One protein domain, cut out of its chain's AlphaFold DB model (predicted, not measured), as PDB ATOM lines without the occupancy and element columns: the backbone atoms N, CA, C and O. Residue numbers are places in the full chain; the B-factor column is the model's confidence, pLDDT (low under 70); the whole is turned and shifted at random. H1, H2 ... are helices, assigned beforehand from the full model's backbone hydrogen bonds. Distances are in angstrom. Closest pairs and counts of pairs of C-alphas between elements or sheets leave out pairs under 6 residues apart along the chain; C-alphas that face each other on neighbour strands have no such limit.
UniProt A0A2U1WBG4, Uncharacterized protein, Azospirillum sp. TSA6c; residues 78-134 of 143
ATOM      1  N   THR A  78     -47.346  41.721  14.067       52.69
ATOM      2  CA  THR A  78     -46.329  42.541  13.362       52.69
ATOM      3  C   THR A  78     -44.887  42.215  13.739       52.69
ATOM      4  O   THR A  78     -44.007  42.350  12.892       52.69
ATOM      5  N   SER A  79     -44.637  41.730  14.963       55.09
ATOM      6  CA  SER A  79     -43.293  41.316  15.413       55.09
ATOM      7  C   SER A  79     -42.695  40.239  14.493       55.09
ATOM      8  O   SER A  79     -41.524  40.301  14.116       55.09
ATOM      9  N   ASN A  80     -43.529  39.312  14.011       55.94
ATOM     10  CA  ASN A  80     -43.079  38.223  13.144       55.94
ATOM     11  C   ASN A  80     -42.597  38.680  11.756       55.94
ATOM     12  O   ASN A  80     -41.719  38.042  11.188       55.94
ATOM     13  N   VAL A  81     -43.131  39.775  11.202       61.91
ATOM     14  CA  VAL A  81     -42.743  40.247   9.857       61.91
ATOM     15  C   VAL A  81     -41.365  40.909   9.890       61.91
ATOM     16  O   VAL A  81     -40.540  40.661   9.017       61.91
ATOM     17  N   ILE A  82     -41.088  41.699  10.930       61.44
ATOM     18  CA  ILE A  82     -39.812  42.409  11.088       61.44
ATOM     19  C   ILE A  82     -38.674  41.425  11.402       61.44
ATOM     20  O   ILE A  82     -37.573  41.571  10.871       61.44
ATOM     21  N   LYS A  83     -38.943  40.367  12.182       62.44
ATOM     22  CA  LYS A  83     -37.959  39.314  12.501       62.44
ATOM     23  C   LYS A  83     -37.466  38.536  11.275       62.44
ATOM     24  O   LYS A  83     -36.343  38.040  11.300       62.44
ATOM     25  N   MET A  84     -38.264  38.456  10.205       68.06
ATOM     26  CA  MET A  84     -37.900  37.759   8.962       68.06
ATOM     27  C   MET A  84     -37.068  38.605   7.985       68.06
ATOM     28  O   MET A  84     -36.610  38.075   6.972       68.06
ATOM     29  N   LEU A  85     -36.864  39.899   8.259       73.94
ATOM     30  CA  LEU A  85     -36.061  40.768   7.398       73.94
ATOM     31  C   LEU A  85     -34.555  40.495   7.567       73.94
ATOM     32  O   LEU A  85     -34.102  40.182   8.669       73.94
ATOM     33  N   PRO A  86     -33.737  40.660   6.514       80.62
ATOM     34  CA  PRO A  86     -32.284  40.648   6.643       80.62
ATOM     35  C   PRO A  86     -31.793  41.701   7.649       80.62
ATOM     36  O   PRO A  86     -32.324  42.813   7.695       80.62
ATOM     37  N   PHE A  87     -30.718  41.409   8.388       79.69
ATOM     38  CA  PHE A  87     -30.137  42.317   9.391       79.69
ATOM     39  C   PHE A  87     -29.918  43.757   8.885       79.69
ATOM     40  O   PHE A  87     -30.226  44.727   9.579       79.69
ATOM     41  N   ALA A  88     -29.447  43.918   7.645       78.62
ATOM     42  CA  ALA A  88     -29.247  45.233   7.034       78.62
ATOM     43  C   ALA A  88     -30.558  46.027   6.855       78.62
ATOM     44  O   ALA A  88     -30.568  47.251   6.993       78.62
ATOM     45  N   GLU A  89     -31.667  45.343   6.570       77.81
ATOM     46  CA  GLU A  89     -32.987  45.960   6.419       77.81
ATOM     47  C   GLU A  89     -33.603  46.302   7.777       77.81
ATOM     48  O   GLU A  89     -34.098  47.418   7.946       77.81
ATOM     49  N   LYS A  90     -33.471  45.414   8.773       76.06
ATOM     50  CA  LYS A  90     -33.840  45.696  10.174       76.06
ATOM     51  C   LYS A  90     -33.129  46.946  10.690       76.06
ATOM     52  O   LYS A  90     -33.758  47.848  11.242       76.06
ATOM     53  N   ARG A  91     -31.817  47.038  10.444       79.25
ATOM     54  CA  ARG A  91     -30.992  48.181  10.851       79.25
ATOM     55  C   ARG A  91     -31.459  49.471  10.184       79.25
ATOM     56  O   ARG A  91     -31.613  50.487  10.854       79.25
ATOM     57  N   ARG A  92     -31.742  49.428   8.882       79.06
ATOM     58  CA  ARG A  92     -32.248  50.582   8.128       79.06
ATOM     59  C   ARG A  92     -33.612  51.058   8.635       79.06
ATOM     60  O   ARG A  92     -33.831  52.265   8.710       79.06
ATOM     61  N   LEU A  93     -34.526  50.142   8.958       76.62
ATOM     62  CA  LEU A  93     -35.834  50.482   9.529       76.62
ATOM     63  C   LEU A  93     -35.688  51.140  10.900       76.62
ATOM     64  O   LEU A  93     -36.277  52.192  11.139       76.62
ATOM     65  N   PHE A  94     -34.844  50.572  11.762       78.38
ATOM     66  CA  PHE A  94     -34.547  51.132  13.076       78.38
ATOM     67  C   PHE A  94     -33.930  52.535  12.983       78.38
ATOM     68  O   PHE A  94     -34.406  53.465  13.629       78.38
ATOM     69  N   GLU A  95     -32.931  52.734  12.119       78.50
ATOM     70  CA  GLU A  95     -32.303  54.044  11.900       78.50
ATOM     71  C   GLU A  95     -33.309  55.095  11.399       78.50
ATOM     72  O   GLU A  95     -33.271  56.248  11.834       78.50
ATOM     73  N   ARG A  96     -34.247  54.705  10.525       76.88
ATOM     74  CA  ARG A  96     -35.326  55.587  10.047       76.88
ATOM     75  C   ARG A  96     -36.320  55.939  11.146       76.88
ATOM     76  O   ARG A  96     -36.682  57.106  11.275       76.88
ATOM     77  N   PHE A  97     -36.719  54.962  11.949       75.81
ATOM     78  CA  PHE A  97     -37.615  55.187  13.076       75.81
ATOM     79  C   PHE A  97     -36.994  56.149  14.098       75.81
ATOM     80  O   PHE A  97     -37.598  57.157  14.456       75.81
ATOM     81  N   VAL A  98     -35.730  55.923  14.469       77.25
ATOM     82  CA  VAL A  98     -34.960  56.811  15.357       77.25
ATOM     83  C   VAL A  98     -34.771  58.207  14.757       77.25
ATOM     84  O   VAL A  98     -34.740  59.199  15.485       77.25
ATOM     85  N   ALA A  99     -34.636  58.326  13.435       75.56
ATOM     86  CA  ALA A  99     -34.554  59.627  12.775       75.56
ATOM     87  C   ALA A  99     -35.877  60.411  12.840       75.56
ATOM     88  O   ALA A  99     -35.837  61.642  12.902       75.56
ATOM     89  N   ASN A 100     -37.016  59.712  12.854       73.62
ATOM     90  CA  ASN A 100     -38.356  60.297  12.890       73.62
ATOM     91  C   ASN A 100     -38.872  60.555  14.323       73.62
ATOM     92  O   ASN A 100     -39.712  61.434  14.507       73.62
ATOM     93  N   ASP A 101     -38.354  59.850  15.334       71.69
ATOM     94  CA  ASP A 101     -38.730  60.001  16.746       71.69
ATOM     95  C   ASP A 101     -37.625  60.715  17.556       71.69
ATOM     96  O   ASP A 101     -36.652  60.126  18.041       71.69
ATOM     97  N   GLY A 102     -37.776  62.035  17.702       68.56
ATOM     98  CA  GLY A 102     -36.861  62.888  18.472       68.56
ATOM     99  C   GLY A 102     -36.700  62.478  19.949       68.56
ATOM    100  O   GLY A 102     -35.564  62.424  20.431       68.56
ATOM    101  N   PRO A 103     -37.793  62.181  20.679       73.50
ATOM    102  CA  PRO A 103     -37.731  61.629  22.032       73.50
ATOM    103  C   PRO A 103     -36.935  60.325  22.150       73.50
ATOM    104  O   PRO A 103     -36.135  60.188  23.078       73.50
ATOM    105  N   LEU A 104     -37.112  59.379  21.226       71.00
ATOM    106  CA  LEU A 104     -36.366  58.121  21.221       71.00
ATOM    107  C   LEU A 104     -34.878  58.361  20.957       71.00
ATOM    108  O   LEU A 104     -34.024  57.866  21.692       71.00
ATOM    109  N   LYS A 105     -34.557  59.208  19.976       70.31
ATOM    110  CA  LYS A 105     -33.181  59.609  19.652       70.31
ATOM    111  C   LYS A 105     -32.439  60.244  20.831       70.31
ATOM    112  O   LYS A 105     -31.222  60.101  20.933       70.31
ATOM    113  N   ALA A 106     -33.152  60.945  21.714       69.88
ATOM    114  CA  ALA A 106     -32.586  61.541  22.922       69.88
ATOM    115  C   ALA A 106     -32.338  60.524  24.051       69.88
ATOM    116  O   ALA A 106     -31.499  60.774  24.915       69.88
ATOM    117  N   LYS A 107     -33.059  59.396  24.053       69.06
ATOM    118  CA  LYS A 107     -32.969  58.340  25.074       69.06
ATOM    119  C   LYS A 107     -32.000  57.211  24.713       69.06
ATOM    120  O   LYS A 107     -31.639  56.434  25.592       69.06
ATOM    121  N   LEU A 108     -31.575  57.116  23.454       68.62
ATOM    122  CA  LEU A 108     -30.567  56.145  23.030       68.62
ATOM    123  C   LEU A 108     -29.177  56.496  23.572       68.62
ATOM    124  O   LEU A 108     -28.780  57.661  23.631       68.62
ATOM    125  N   THR A 109     -28.414  55.463  23.933       66.94
ATOM    126  CA  THR A 109     -27.012  55.613  24.331       66.94
ATOM    127  C   THR A 109     -26.188  56.160  23.162       66.94
ATOM    128  O   THR A 109     -26.501  55.943  21.991       66.94
ATOM    129  N   MET A 110     -25.110  56.890  23.463       64.06
ATOM    130  CA  MET A 110     -24.269  57.540  22.445       64.06
ATOM    131  C   MET A 110     -23.710  56.551  21.400       64.06
ATOM    132  O   MET A 110     -23.576  56.920  20.236       64.06
ATOM    133  N   ALA A 111     -23.459  55.296  21.794       58.97
ATOM    134  CA  ALA A 111     -23.036  54.211  20.904       58.97
ATOM    135  C   ALA A 111     -24.151  53.778  19.930       58.97
ATOM    136  O   ALA A 111     -23.939  53.760  18.718       58.97
ATOM    137  N   ALA A 112     -25.371  53.555  20.435       63.03
ATOM    138  CA  ALA A 112     -26.538  53.237  19.608       63.03
ATOM    139  C   ALA A 112     -26.905  54.390  18.656       63.03
ATOM    140  O   ALA A 112     -27.323  54.170  17.521       63.03
ATOM    141  N   ARG A 113     -26.685  55.640  19.084       62.50
ATOM    142  CA  ARG A 113     -26.901  56.842  18.265       62.50
ATOM    143  C   ARG A 113     -25.907  56.976  17.104       62.50
ATOM    144  O   ARG A 113     -26.275  57.538  16.073       62.50
ATOM    145  N   ASN A 114     -24.676  56.495  17.262       63.22
ATOM    146  CA  ASN A 114     -23.622  56.590  16.246       63.22
ATOM    147  C   ASN A 114     -23.518  55.333  15.363       63.22
ATOM    148  O   ASN A 114     -22.611  55.239  14.539       63.22
ATOM    149  N   GLY A 115     -24.449  54.381  15.505       59.59
ATOM    150  CA  GLY A 115     -24.486  53.161  14.696       59.59
ATOM    151  C   GLY A 115     -23.346  52.184  14.993       59.59
ATOM    152  O   GLY A 115     -23.044  51.334  14.147       59.59
ATOM    153  N   GLU A 116     -22.706  52.306  16.159       62.09
ATOM    154  CA  GLU A 116     -21.688  51.363  16.613       62.09
ATOM    155  C   GLU A 116     -22.342  50.118  17.226       62.09
ATOM    156  O   GLU A 116     -23.107  50.204  18.181       62.09
ATOM    157  N   ALA A 117     -22.010  48.974  16.616       62.62
ATOM    158  CA  ALA A 117     -22.102  47.600  17.113       62.62
ATOM    159  C   ALA A 117     -23.315  47.229  17.993       62.62
ATOM    160  O   ALA A 117     -23.134  46.624  19.044       62.62
ATOM    161  N   MET A 118     -24.543  47.498  17.535       70.62
ATOM    162  CA  MET A 118     -25.667  46.647  17.947       70.62
ATOM    163  C   MET A 118     -25.562  45.310  17.217       70.62
ATOM    164  O   MET A 118     -25.443  45.264  15.989       70.62
ATOM    165  N   THR A 119     -25.595  44.230  17.981       77.38
ATOM    166  CA  THR A 119     -25.732  42.869  17.464       77.38
ATOM    167  C   THR A 119     -27.129  42.652  16.874       77.38
ATOM    168  O   THR A 119     -28.069  43.397  17.162       77.38
ATOM    169  N   GLU A 120     -27.281  41.633  16.024       78.62
ATOM    170  CA  GLU A 120     -28.596  41.259  15.482       78.62
ATOM    171  C   GLU A 120     -29.586  40.883  16.592       78.62
ATOM    172  O   GLU A 120     -30.740  41.294  16.534       78.62
ATOM    173  N   GLU A 121     -29.117  40.214  17.646       77.69
ATOM    174  CA  GLU A 121     -29.931  39.830  18.805       77.69
ATOM    175  C   GLU A 121     -30.443  41.045  19.593       77.69
ATOM    176  O   GLU A 121     -31.615  41.100  19.965       77.69
ATOM    177  N   GLU A 122     -29.595  42.053  19.815       75.50
ATOM    178  CA  GLU A 122     -29.999  43.297  20.479       75.50
ATOM    179  C   GLU A 122     -30.989  44.094  19.629       75.50
ATOM    180  O   GLU A 122     -31.945  44.664  20.155       75.50
ATOM    181  N   LEU A 123     -30.780  44.133  18.311       80.12
ATOM    182  CA  LEU A 123     -31.685  44.813  17.389       80.12
ATOM    183  C   LEU A 123     -33.049  44.126  17.332       80.12
ATOM    184  O   LEU A 123     -34.074  44.805  17.381       80.12
ATOM    185  N   ASP A 124     -33.063  42.796  17.288       76.75
ATOM    186  CA  ASP A 124     -34.290  42.009  17.329       76.75
ATOM    187  C   ASP A 124     -35.035  42.194  18.652       76.75
ATOM    188  O   ASP A 124     -36.252  42.360  18.629       76.75
ATOM    189  N   GLY A 125     -34.326  42.248  19.784       75.44
ATOM    190  CA  GLY A 125     -34.920  42.535  21.092       75.44
ATOM    191  C   GLY A 125     -35.595  43.908  21.147       75.44
ATOM    192  O   GLY A 125     -36.753  44.012  21.544       75.44
ATOM    193  N   ILE A 126     -34.920  44.958  20.665       76.50
ATOM    194  CA  ILE A 126     -35.495  46.314  20.639       76.50
ATOM    195  C   ILE A 126     -36.710  46.394  19.706       76.50
ATOM    196  O   ILE A 126     -37.702  47.041  20.041       76.50
ATOM    197  N   LEU A 127     -36.660  45.751  18.537       76.62
ATOM    198  CA  LEU A 127     -37.786  45.735  17.600       76.62
ATOM    199  C   LEU A 127     -38.982  44.943  18.156       76.62
ATOM    200  O   LEU A 127     -40.128  45.325  17.908       76.62
ATOM    201  N   ASP A 128     -38.737  43.891  18.940       74.44
ATOM    202  CA  ASP A 128     -39.782  43.116  19.619       74.44
ATOM    203  C   ASP A 128     -40.446  43.911  20.749       74.44
ATOM    204  O   ASP A 128     -41.675  43.920  20.871       74.44
ATOM    205  N   ASP A 129     -39.651  44.647  21.529       73.50
ATOM    206  CA  ASP A 129     -40.145  45.548  22.571       73.50
ATOM    207  C   ASP A 129     -40.982  46.687  21.968       73.50
ATOM    208  O   ASP A 129     -42.068  46.993  22.462       73.50
ATOM    209  N   LEU A 130     -40.532  47.285  20.858       72.12
ATOM    210  CA  LEU A 130     -41.284  48.319  20.137       72.12
ATOM    211  C   LEU A 130     -42.610  47.782  19.581       72.12
ATOM    212  O   LEU A 130     -43.651  48.416  19.761       72.12
ATOM    213  N   GLY A 131     -42.595  46.589  18.981       67.31
ATOM    214  CA  GLY A 131     -43.813  45.913  18.537       67.31
ATOM    215  C   GLY A 131     -44.767  45.605  19.695       67.31
ATOM    216  O   GLY A 131     -45.976  45.796  19.566       67.31
ATOM    217  N   SER A 132     -44.232  45.204  20.851       65.50
ATOM    218  CA  SER A 132     -45.000  44.935  22.075       65.50
ATOM    219  C   SER A 132     -45.624  46.197  22.682       65.50
ATOM    220  O   SER A 132     -46.679  46.123  23.310       65.50
ATOM    221  N   LEU A 133     -45.010  47.364  22.464       67.25
ATOM    222  CA  LEU A 133     -45.546  48.676  22.838       67.25
ATOM    223  C   LEU A 133     -46.594  49.213  21.843       67.25
ATOM    224  O   LEU A 133     -47.123  50.304  22.055       67.25
ATOM    225  N   GLY A 134     -46.917  48.461  20.783       62.00
ATOM    226  CA  GLY A 134     -47.888  48.855  19.757       62.00
ATOM    227  C   GLY A 134     -47.330  49.824  18.712       62.00
ATOM    228  O   GLY A 134     -48.100  50.447  17.985       62.00
TER     229      GLY A 134
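AT A GLANCE: This is residues 78 to 134 of the 143 residues of an uncharacterized protein of Azospirillum sp. TSA6c (UniProt A0A2U1WBG4). The longest helix, H2, and H5 make a V that meets near their first residues, with H1 beside H5 and close to H2. From the far end of H2 the chain turns a corner into the short helices H3 and H4, and residues 114 to 119 lead back to the V's point. The printed part has 57 residues with five named helices, H1 to H5 in that order, and no named strand; the class is all helix. It is compact, with a radius of gyration of the C-alphas of 10.8 A and spans of 28 by 24 by 15 A.

IN THESE COORDINATES: H2, residues 87 to 100, is 20.1 A long and begins at C-alpha 87 (-30.137, 42.317, 9.391). H5, residues 120 to 132, is 18.1 A long and ends at C-alpha 132 (-45.000, 44.935, 22.075). H1 is residues 79 to 83, H3 residues 102 to 107 and H4 residues 110 to 113.

HOW THE PARTS SIT: H2 touches H5 at a steep tilt of 50 degrees, the same way; their closest C-alphas, Phe 87 and Glu 120, are 6.4 A apart. H1 touches H5, closest at the C-alphas of Ser 79 and Gly 131, 5.6 A. H1 and H2 are close but not clearly touching, 6.9 A between the C-alphas of Ile 82 and Lys 90. H2, with residues 98 to 99 alone, only just touches H3, only at the corner, with 3 pairs of C-alphas within 8 A; the closest are Val 98 and Lys 105, 5.4 A. H3 and H4 are close but not clearly touching, 7.0 A between the C-alphas of Lys 105 and Arg 113. H4 and H5 are apart. In H1, H2, H3 and H5 every O i to N i+4 pair is within hydrogen-bond range; H4 is too short for such a pair.

THE WHOLE: The C-alphas farthest apart, Asn 80 and Met 110, are 28.5 A apart. The printed part has no cut, and no link is long. Mean pLDDT of the printed part is 70.7; residues 78 to 84, 102, 106 to 117 and 131 to 134 are under 70.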